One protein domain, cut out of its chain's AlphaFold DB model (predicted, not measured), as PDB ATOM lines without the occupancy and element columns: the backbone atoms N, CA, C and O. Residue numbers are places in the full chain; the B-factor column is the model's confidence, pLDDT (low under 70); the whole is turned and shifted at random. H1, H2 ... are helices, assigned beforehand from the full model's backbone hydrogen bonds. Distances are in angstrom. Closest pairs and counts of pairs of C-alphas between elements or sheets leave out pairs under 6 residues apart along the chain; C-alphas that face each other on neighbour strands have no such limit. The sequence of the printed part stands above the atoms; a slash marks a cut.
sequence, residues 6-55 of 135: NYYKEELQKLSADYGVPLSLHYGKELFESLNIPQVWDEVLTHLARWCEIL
ATOM      1  N   ASN A   6      10.515  51.638  22.951       87.19
ATOM      2  CA  ASN A   6       9.675  51.506  24.147       87.19
ATOM      3  C   ASN A   6       8.293  52.135  23.939       87.19
ATOM      4  O   ASN A   6       7.293  51.496  24.239       87.19
ATOM      5  N   TYR A   7       8.249  53.319  23.322       91.25
ATOM      6  CA  TYR A   7       6.999  53.993  22.975       91.25
ATOM      7  C   TYR A   7       6.109  53.107  22.092       91.25
ATOM      8  O   TYR A   7       4.952  52.863  22.418       91.25
ATOM      9  N   TYR A   8       6.655  52.545  21.008       92.12
ATOM     10  CA  TYR A   8       5.864  51.696  20.112       92.12
ATOM     11  C   TYR A   8       5.447  50.369  20.751       92.12
ATOM     12  O   TYR A   8       4.364  49.875  20.456       92.12
ATOM     13  N   LYS A   9       6.259  49.795  21.645       90.81
ATOM     14  CA  LYS A   9       5.857  48.605  22.411       90.81
ATOM     15  C   LYS A   9       4.644  48.891  23.297       90.81
ATOM     16  O   LYS A   9       3.724  48.079  23.318       90.81
ATOM     17  N   GLU A  10       4.634  50.028  23.989       92.62
ATOM     18  CA  GLU A  10       3.511  50.446  24.837       92.62
ATOM     19  C   GLU A  10       2.236  50.688  24.016       92.62
ATOM     20  O   GLU A  10       1.172  50.178  24.366       92.62
ATOM     21  N   GLU A  11       2.335  51.395  22.886       93.88
ATOM     22  CA  GLU A  11       1.180  51.653  22.016       93.88
ATOM     23  C   GLU A  11       0.618  50.366  21.389       93.88
ATOM     24  O   GLU A  11      -0.597  50.173  21.344       93.88
ATOM     25  N   LEU A  12       1.481  49.433  20.969       93.56
ATOM     26  CA  LEU A  12       1.045  48.141  20.428       93.56
ATOM     27  C   LEU A  12       0.385  47.250  21.488       93.56
ATOM     28  O   LEU A  12      -0.534  46.506  21.156       93.56
ATOM     29  N   GLN A  13       0.805  47.330  22.755       93.25
ATOM     30  CA  GLN A  13       0.138  46.608  23.843       93.25
ATOM     31  C   GLN A  13      -1.285  47.122  24.081       93.25
ATOM     32  O   GLN A  13      -2.193  46.305  24.228       93.25
ATOM     33  N   LYS A  14      -1.491  48.446  24.069       94.62
ATOM     34  CA  LYS A  14      -2.831  49.046  24.188       94.62
ATOM     35  C   LYS A  14      -3.740  48.582  23.050       94.62
ATOM     36  O   LYS A  14      -4.804  48.034  23.302       94.62
ATOM     37  N   LEU A  15      -3.266  48.688  21.807       94.56
ATOM     38  CA  LEU A  15      -4.021  48.250  20.628       94.56
ATOM     39  C   LEU A  15      -4.324  46.746  20.644       94.56
ATOM     40  O   LEU A  15      -5.430  46.331  20.313       94.56
ATOM     41  N   SER A  16      -3.361  45.918  21.051       94.94
ATOM     42  CA  SER A  16      -3.562  44.473  21.189       94.94
ATOM     43  C   SER A  16      -4.678  44.150  22.191       94.94
ATOM     44  O   SER A  16      -5.533  43.311  21.911       94.94
ATOM     45  N   ALA A  17      -4.719  44.861  23.325       93.81
ATOM     46  CA  ALA A  17      -5.765  44.706  24.333       93.81
ATOM     47  C   ALA A  17      -7.140  45.196  23.844       93.81
ATOM     48  O   ALA A  17      -8.133  44.499  24.046       93.81
ATOM     49  N   ASP A  18      -7.193  46.349  23.173       95.12
ATOM     50  CA  ASP A  18      -8.442  46.966  22.708       95.12
ATOM     51  C   ASP A  18      -9.121  46.159  21.589       95.12
ATOM     52  O   ASP A  18     -10.346  46.041  21.552       95.12
ATOM     53  N   TYR A  19      -8.329  45.595  20.672       94.12
ATOM     54  CA  TYR A  19      -8.831  44.898  19.483       94.12
ATOM     55  C   TYR A  19      -8.733  43.368  19.575       94.12
ATOM     56  O   TYR A  19      -9.219  42.672  18.684       94.12
ATOM     57  N   GLY A  20      -8.117  42.827  20.631       93.00
ATOM     58  CA  GLY A  20      -7.994  41.385  20.862       93.00
ATOM     59  C   GLY A  20      -7.122  40.653  19.835       93.00
ATOM     60  O   GLY A  20      -7.305  39.453  19.626       93.00
ATOM     61  N   VAL A  21      -6.196  41.357  19.176       93.25
ATOM     62  CA  VAL A  21      -5.309  40.792  18.146       93.25
ATOM     63  C   VAL A  21      -3.845  40.849  18.583       93.25
ATOM     64  O   VAL A  21      -3.399  41.879  19.083       93.25
ATOM     65  N   PRO A  22      -3.056  39.780  18.374       88.62
ATOM     66  CA  PRO A  22      -1.639  39.803  18.697       88.62
ATOM     67  C   PRO A  22      -0.894  40.732  17.733       88.62
ATOM     68  O   PRO A  22      -0.946  40.556  16.516       88.62
ATOM     69  N   LEU A  23      -0.171  41.704  18.286       92.75
ATOM     70  CA  LEU A  23       0.668  42.633  17.532       92.75
ATOM     71  C   LEU A  23       2.138  42.447  17.915       92.75
ATOM     72  O   LEU A  23       2.472  42.271  19.088       92.75
ATOM     73  N   SER A  24       3.023  42.515  16.924       88.56
ATOM     74  CA  SER A  24       4.472  42.400  17.091       88.56
ATOM     75  C   SER A  24       5.190  43.582  16.446       88.56
ATOM     76  O   SER A  24       4.760  44.126  15.428       88.56
ATOM     77  N   LEU A  25       6.287  44.006  17.073       91.25
ATOM     78  CA  LEU A  25       7.142  45.086  16.593       91.25
ATOM     79  C   LEU A  25       8.418  44.483  16.023       91.25
ATOM     80  O   LEU A  25       9.138  43.805  16.752       91.25
ATOM     81  N   HIS A  26       8.714  44.786  14.764       91.50
ATOM     82  CA  HIS A  26       9.916  44.314  14.089       91.50
ATOM     83  C   HIS A  26      10.701  45.490  13.512       91.50
ATOM     84  O   HIS A  26      10.108  46.399  12.925       91.50
ATOM     85  N   TYR A  27      12.029  45.459  13.638       87.19
ATOM     86  CA  TYR A  27      12.914  46.438  13.003       87.19
ATOM     87  C   TYR A  27      13.861  45.781  12.005       87.19
ATOM     88  O   TYR A  27      14.547  44.808  12.313       87.19
ATOM     89  N   GLY A  28      13.948  46.367  10.807       89.81
ATOM     90  CA  GLY A  28      14.870  45.917   9.765       89.81
ATOM     91  C   GLY A  28      14.682  44.434   9.445       89.81
ATOM     92  O   GLY A  28      13.577  44.015   9.100       89.81
ATOM     93  N   LYS A  29      15.750  43.647   9.608       93.81
ATOM     94  CA  LYS A  29      15.788  42.212   9.298       93.81
ATOM     95  C   LYS A  29      14.710  41.392  10.015       93.81
ATOM     96  O   LYS A  29      14.151  40.485   9.404       93.81
ATOM     97  N   GLU A  30      14.379  41.745  11.258       93.44
ATOM     98  CA  GLU A  30      13.402  41.012  12.081       93.44
ATOM     99  C   GLU A  30      12.036  40.898  11.383       93.44
ATOM    100  O   GLU A  30      11.351  39.886  11.515       93.44
ATOM    101  N   LEU A  31      11.647  41.908  10.591       94.19
ATOM    102  CA  LEU A  31      10.382  41.894   9.854       94.19
ATOM    103  C   LEU A  31      10.386  40.786   8.798       94.19
ATOM    104  O   LEU A  31       9.435  40.017   8.692       94.19
ATOM    105  N   PHE A  32      11.471  40.683   8.040       96.00
ATOM    106  CA  PHE A  32      11.613  39.716   6.955       96.00
ATOM    107  C   PHE A  32      11.802  38.293   7.486       96.00
ATOM    108  O   PHE A  32      11.279  37.348   6.898       96.00
ATOM    109  N   GLU A  33      12.470  38.141   8.632       95.88
ATOM    110  CA  GLU A  33      12.545  36.871   9.362       95.88
ATOM    111  C   GLU A  33      11.154  36.422   9.839       95.88
ATOM    112  O   GLU A  33      10.783  35.269   9.621       95.88
ATOM    113  N   SER A  34      10.337  37.334  10.387       94.81
ATOM    114  CA  SER A  34       8.961  37.022  10.820       94.81
ATOM    115  C   SER A  34       8.038  36.592   9.673       94.81
ATOM    116  O   SER A  34       7.129  35.787   9.869       94.81
ATOM    117  N   LEU A  35       8.298  37.092   8.462       94.94
ATOM    118  CA  LEU A  35       7.568  36.757   7.239       94.94
ATOM    119  C   LEU A  35       8.151  35.531   6.510       94.94
ATOM    120  O   LEU A  35       7.675  35.181   5.431       94.94
ATOM    121  N   ASN A  36       9.170  34.877   7.085       96.12
ATOM    122  CA  ASN A  36       9.890  33.741   6.502       96.12
ATOM    123  C   ASN A  36      10.486  34.033   5.107       96.12
ATOM    124  O   ASN A  36      10.528  33.171   4.229       96.12
ATOM    125  N   ILE A  37      10.943  35.272   4.910       97.06
ATOM    126  CA  ILE A  37      11.596  35.753   3.686       97.06
ATOM    127  C   ILE A  37      12.895  36.530   3.986       97.06
ATOM    128  O   ILE A  37      13.099  37.616   3.436       97.06
ATOM    129  N   PRO A  38      13.802  36.018   4.848       96.00
ATOM    130  CA  PRO A  38      15.027  36.732   5.223       96.00
ATOM    131  C   PRO A  38      15.904  37.105   4.018       96.00
ATOM    132  O   PRO A  38      16.550  38.148   4.039       96.00
ATOM    133  N   GLN A  39      15.859  36.320   2.938       97.12
ATOM    134  CA  GLN A  39      16.591  36.578   1.699       97.12
ATOM    135  C   GLN A  39      16.245  37.925   1.047       97.12
ATOM    136  O   GLN A  39      17.092  38.523   0.391       97.12
ATOM    137  N   VAL A  40      15.021  38.431   1.244       96.81
ATOM    138  CA  VAL A  40      14.598  39.726   0.685       96.81
ATOM    139  C   VAL A  40      15.305  40.877   1.402       96.81
ATOM    140  O   VAL A  40      15.648  41.876   0.778       96.81
ATOM    141  N   TRP A  41      15.580  40.741   2.702       96.56
ATOM    142  CA  TRP A  41      16.382  41.730   3.423       96.56
ATOM    143  C   TRP A  41      17.809  41.795   2.872       96.56
ATOM    144  O   TRP A  41      18.335  42.885   2.643       96.56
ATOM    145  N   ASP A  42      18.411  40.637   2.603       95.56
ATOM    146  CA  ASP A  42      19.752  40.555   2.024       95.56
ATOM    147  C   ASP A  42      19.792  41.144   0.598       95.56
ATOM    148  O   ASP A  42      20.743  41.842   0.235       95.56
ATOM    149  N   GLU A  43      18.734  40.942  -0.193       97.38
ATOM    150  CA  GLU A  43      18.555  41.566  -1.511       97.38
ATOM    151  C   GLU A  43      18.463  43.099  -1.409       97.38
ATOM    152  O   GLU A  43      19.174  43.812  -2.121       97.38
ATOM    153  N   VAL A  44      17.659  43.624  -0.475       95.69
ATOM    154  CA  VAL A  44      17.558  45.069  -0.207       95.69
ATOM    155  C   VAL A  44      18.922  45.655   0.161       95.69
ATOM    156  O   VAL A  44      19.316  46.682  -0.394       95.69
ATOM    157  N   LEU A  45      19.674  45.000   1.053       95.38
ATOM    158  CA  LEU A  45      21.022  45.443   1.425       95.38
ATOM    159  C   LEU A  45      21.986  45.420   0.235       95.38
ATOM    160  O   LEU A  45      22.752  46.365   0.051       95.38
ATOM    161  N   THR A  46      21.919  44.380  -0.595       95.81
ATOM    162  CA  THR A  46      22.739  44.259  -1.809       95.81
ATOM    163  C   THR A  46      22.455  45.403  -2.781       95.81
ATOM    164  O   THR A  46      23.380  46.028  -3.303       95.81
ATOM    165  N   HIS A  47      21.180  45.728  -2.999       94.69
ATOM    166  CA  HIS A  47      20.796  46.845  -3.857       94.69
ATOM    167  C   HIS A  47      21.200  48.200  -3.287       94.69
ATOM    168  O   HIS A  47      21.635  49.053  -4.053       94.69
ATOM    169  N   LEU A  48      21.110  48.397  -1.970       92.00
ATOM    170  CA  LEU A  48      21.575  49.625  -1.323       92.00
ATOM    171  C   LEU A  48      23.091  49.797  -1.442       92.00
ATOM    172  O   LEU A  48      23.545  50.890  -1.761       92.00
ATOM    173  N   ALA A  49      23.872  48.732  -1.248       89.88
ATOM    174  CA  ALA A  49      25.321  48.770  -1.440       89.88
ATOM    175  C   ALA A  49      25.676  49.134  -2.889       89.88
ATOM    176  O   ALA A  49      26.434  50.072  -3.125       89.88
ATOM    177  N   ARG A  50      25.035  48.471  -3.860       90.81
ATOM    178  CA  ARG A  50      25.203  48.787  -5.283       90.81
ATOM    179  C   ARG A  50      24.771  50.213  -5.613       90.81
ATOM    180  O   ARG A  50      25.408  50.863  -6.431       90.81
ATOM    181  N   TRP A  51      23.692  50.697  -5.001       86.25
ATOM    182  CA  TRP A  51      23.241  52.075  -5.157       86.25
ATOM    183  C   TRP A  51      24.295  53.061  -4.645       86.25
ATOM    184  O   TRP A  51      24.608  54.009  -5.353       86.25
ATOM    185  N   CYS A  52      24.900  52.802  -3.483       82.12
ATOM    186  CA  CYS A  52      25.993  53.619  -2.955       82.12
ATOM    187  C   CYS A  52      27.217  53.658  -3.881       82.12
ATOM    188  O   CYS A  52      27.842  54.704  -3.992       82.12
ATOM    189  N   GLU A  53      27.550  52.557  -4.560       82.50
ATOM    190  CA  GLU A  53      28.676  52.501  -5.509       82.50
ATOM    191  C   GLU A  53      28.442  53.313  -6.790       82.50
ATOM    192  O   GLU A  53      29.398  53.762  -7.416       82.50
ATOM    193  N   ILE A  54      27.179  53.482  -7.198       81.69
ATOM    194  CA  ILE A  54      26.803  54.253  -8.394       81.69
ATOM    195  C   ILE A  54      26.360  55.677  -8.067       81.69
ATOM    196  O   ILE A  54      25.992  56.416  -8.987       81.69
ATOM    197  N   LEU A  55      26.327  56.056  -6.785       75.06
ATOM    198  CA  LEU A  55      26.130  57.452  -6.437       75.06
ATOM    199  C   LEU A  55      27.253  58.238  -7.123       75.06
ATOM    200  O   LEU A  55      28.414  57.834  -7.024       75.06
TER     201      LEU A  55
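AT A GLANCE: This is residues 6 to 55 of the 135 residues of the protein "Type II R-M system restriction endonuclease" of Helicobacter pylori Hp H-18 (UniProt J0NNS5). Picture a loose, drawn-out chain with a lone helix, H1, at one end and a lopsided helical hairpin, short H2 and long H3, towards the other, joined by the stretched link of residues 20 to 28. H1 packs on no other helix, and the far part of H3, residues 46 to 54, sticks out together with Leu 55. There are 50 residues printed, with three named helices in the order H1, H2, H3 and no named strand; the class is all helix. The whole is extended, with a radius of gyration of the C-alphas of 15.7 A, and its C-alphas span 47 by 23 by 13 A.

IN THESE COORDINATES: Find C-alpha 6 at (9.675, 51.506, 24.147), where H1 begins; H1 holds residues 6 to 19, and from its first to its last C-alpha it measures 20.2 A. Its last C-alpha, that of Tyr 19, is at (-8.831, 44.898, 19.483). Go on along the link to C-alpha 29 at (15.788, 42.212, 9.298), where H2 begins; it holds residues 29 to 34 and measures 8.7 A. H3 holds residues 38 to 54 and is the longest helix by residues, 25.1 A from its first C-alpha to its last at (26.803, 54.253, -8.394).

HOW THE PARTS SIT: Look first at H1, which touches no helix: it is apart from H2 and apart from H3. The 9 residues between H1 and H2 make a short link. Three residues then make a tight link from H2 to H3, and these two helices form a helical hairpin. H2 and H3 touch, with 6 pairs of C-alphas within 8 A; the closest C-alphas are those of Phe 32 and Pro 38, 4.9 A apart. H3 touches H2 with residues 38 to 41 alone. Their lines stand at a shallow tilt of 26 degrees, and they run opposite ways, with their centres 15.5 A apart. Compare backbone O and N atoms four residues on, and in H1, H2 and H3 every O i to N i+4 pair is within hydrogen-bond range.

THE WHOLE: The outline is a rod, and the two C-alphas farthest apart are those of Asp 18 and Ile 54, 47.6 A. Residues 46 to 55, of which 46 to 54 belong to H3, stand free. Without them the body has 40 residues and spans 36 by 19 by 9 A. The printed part has no cut, and neither of its two links is long. The mean pLDDT of the printed part of this model is 92.3, and no printed residue is under 70.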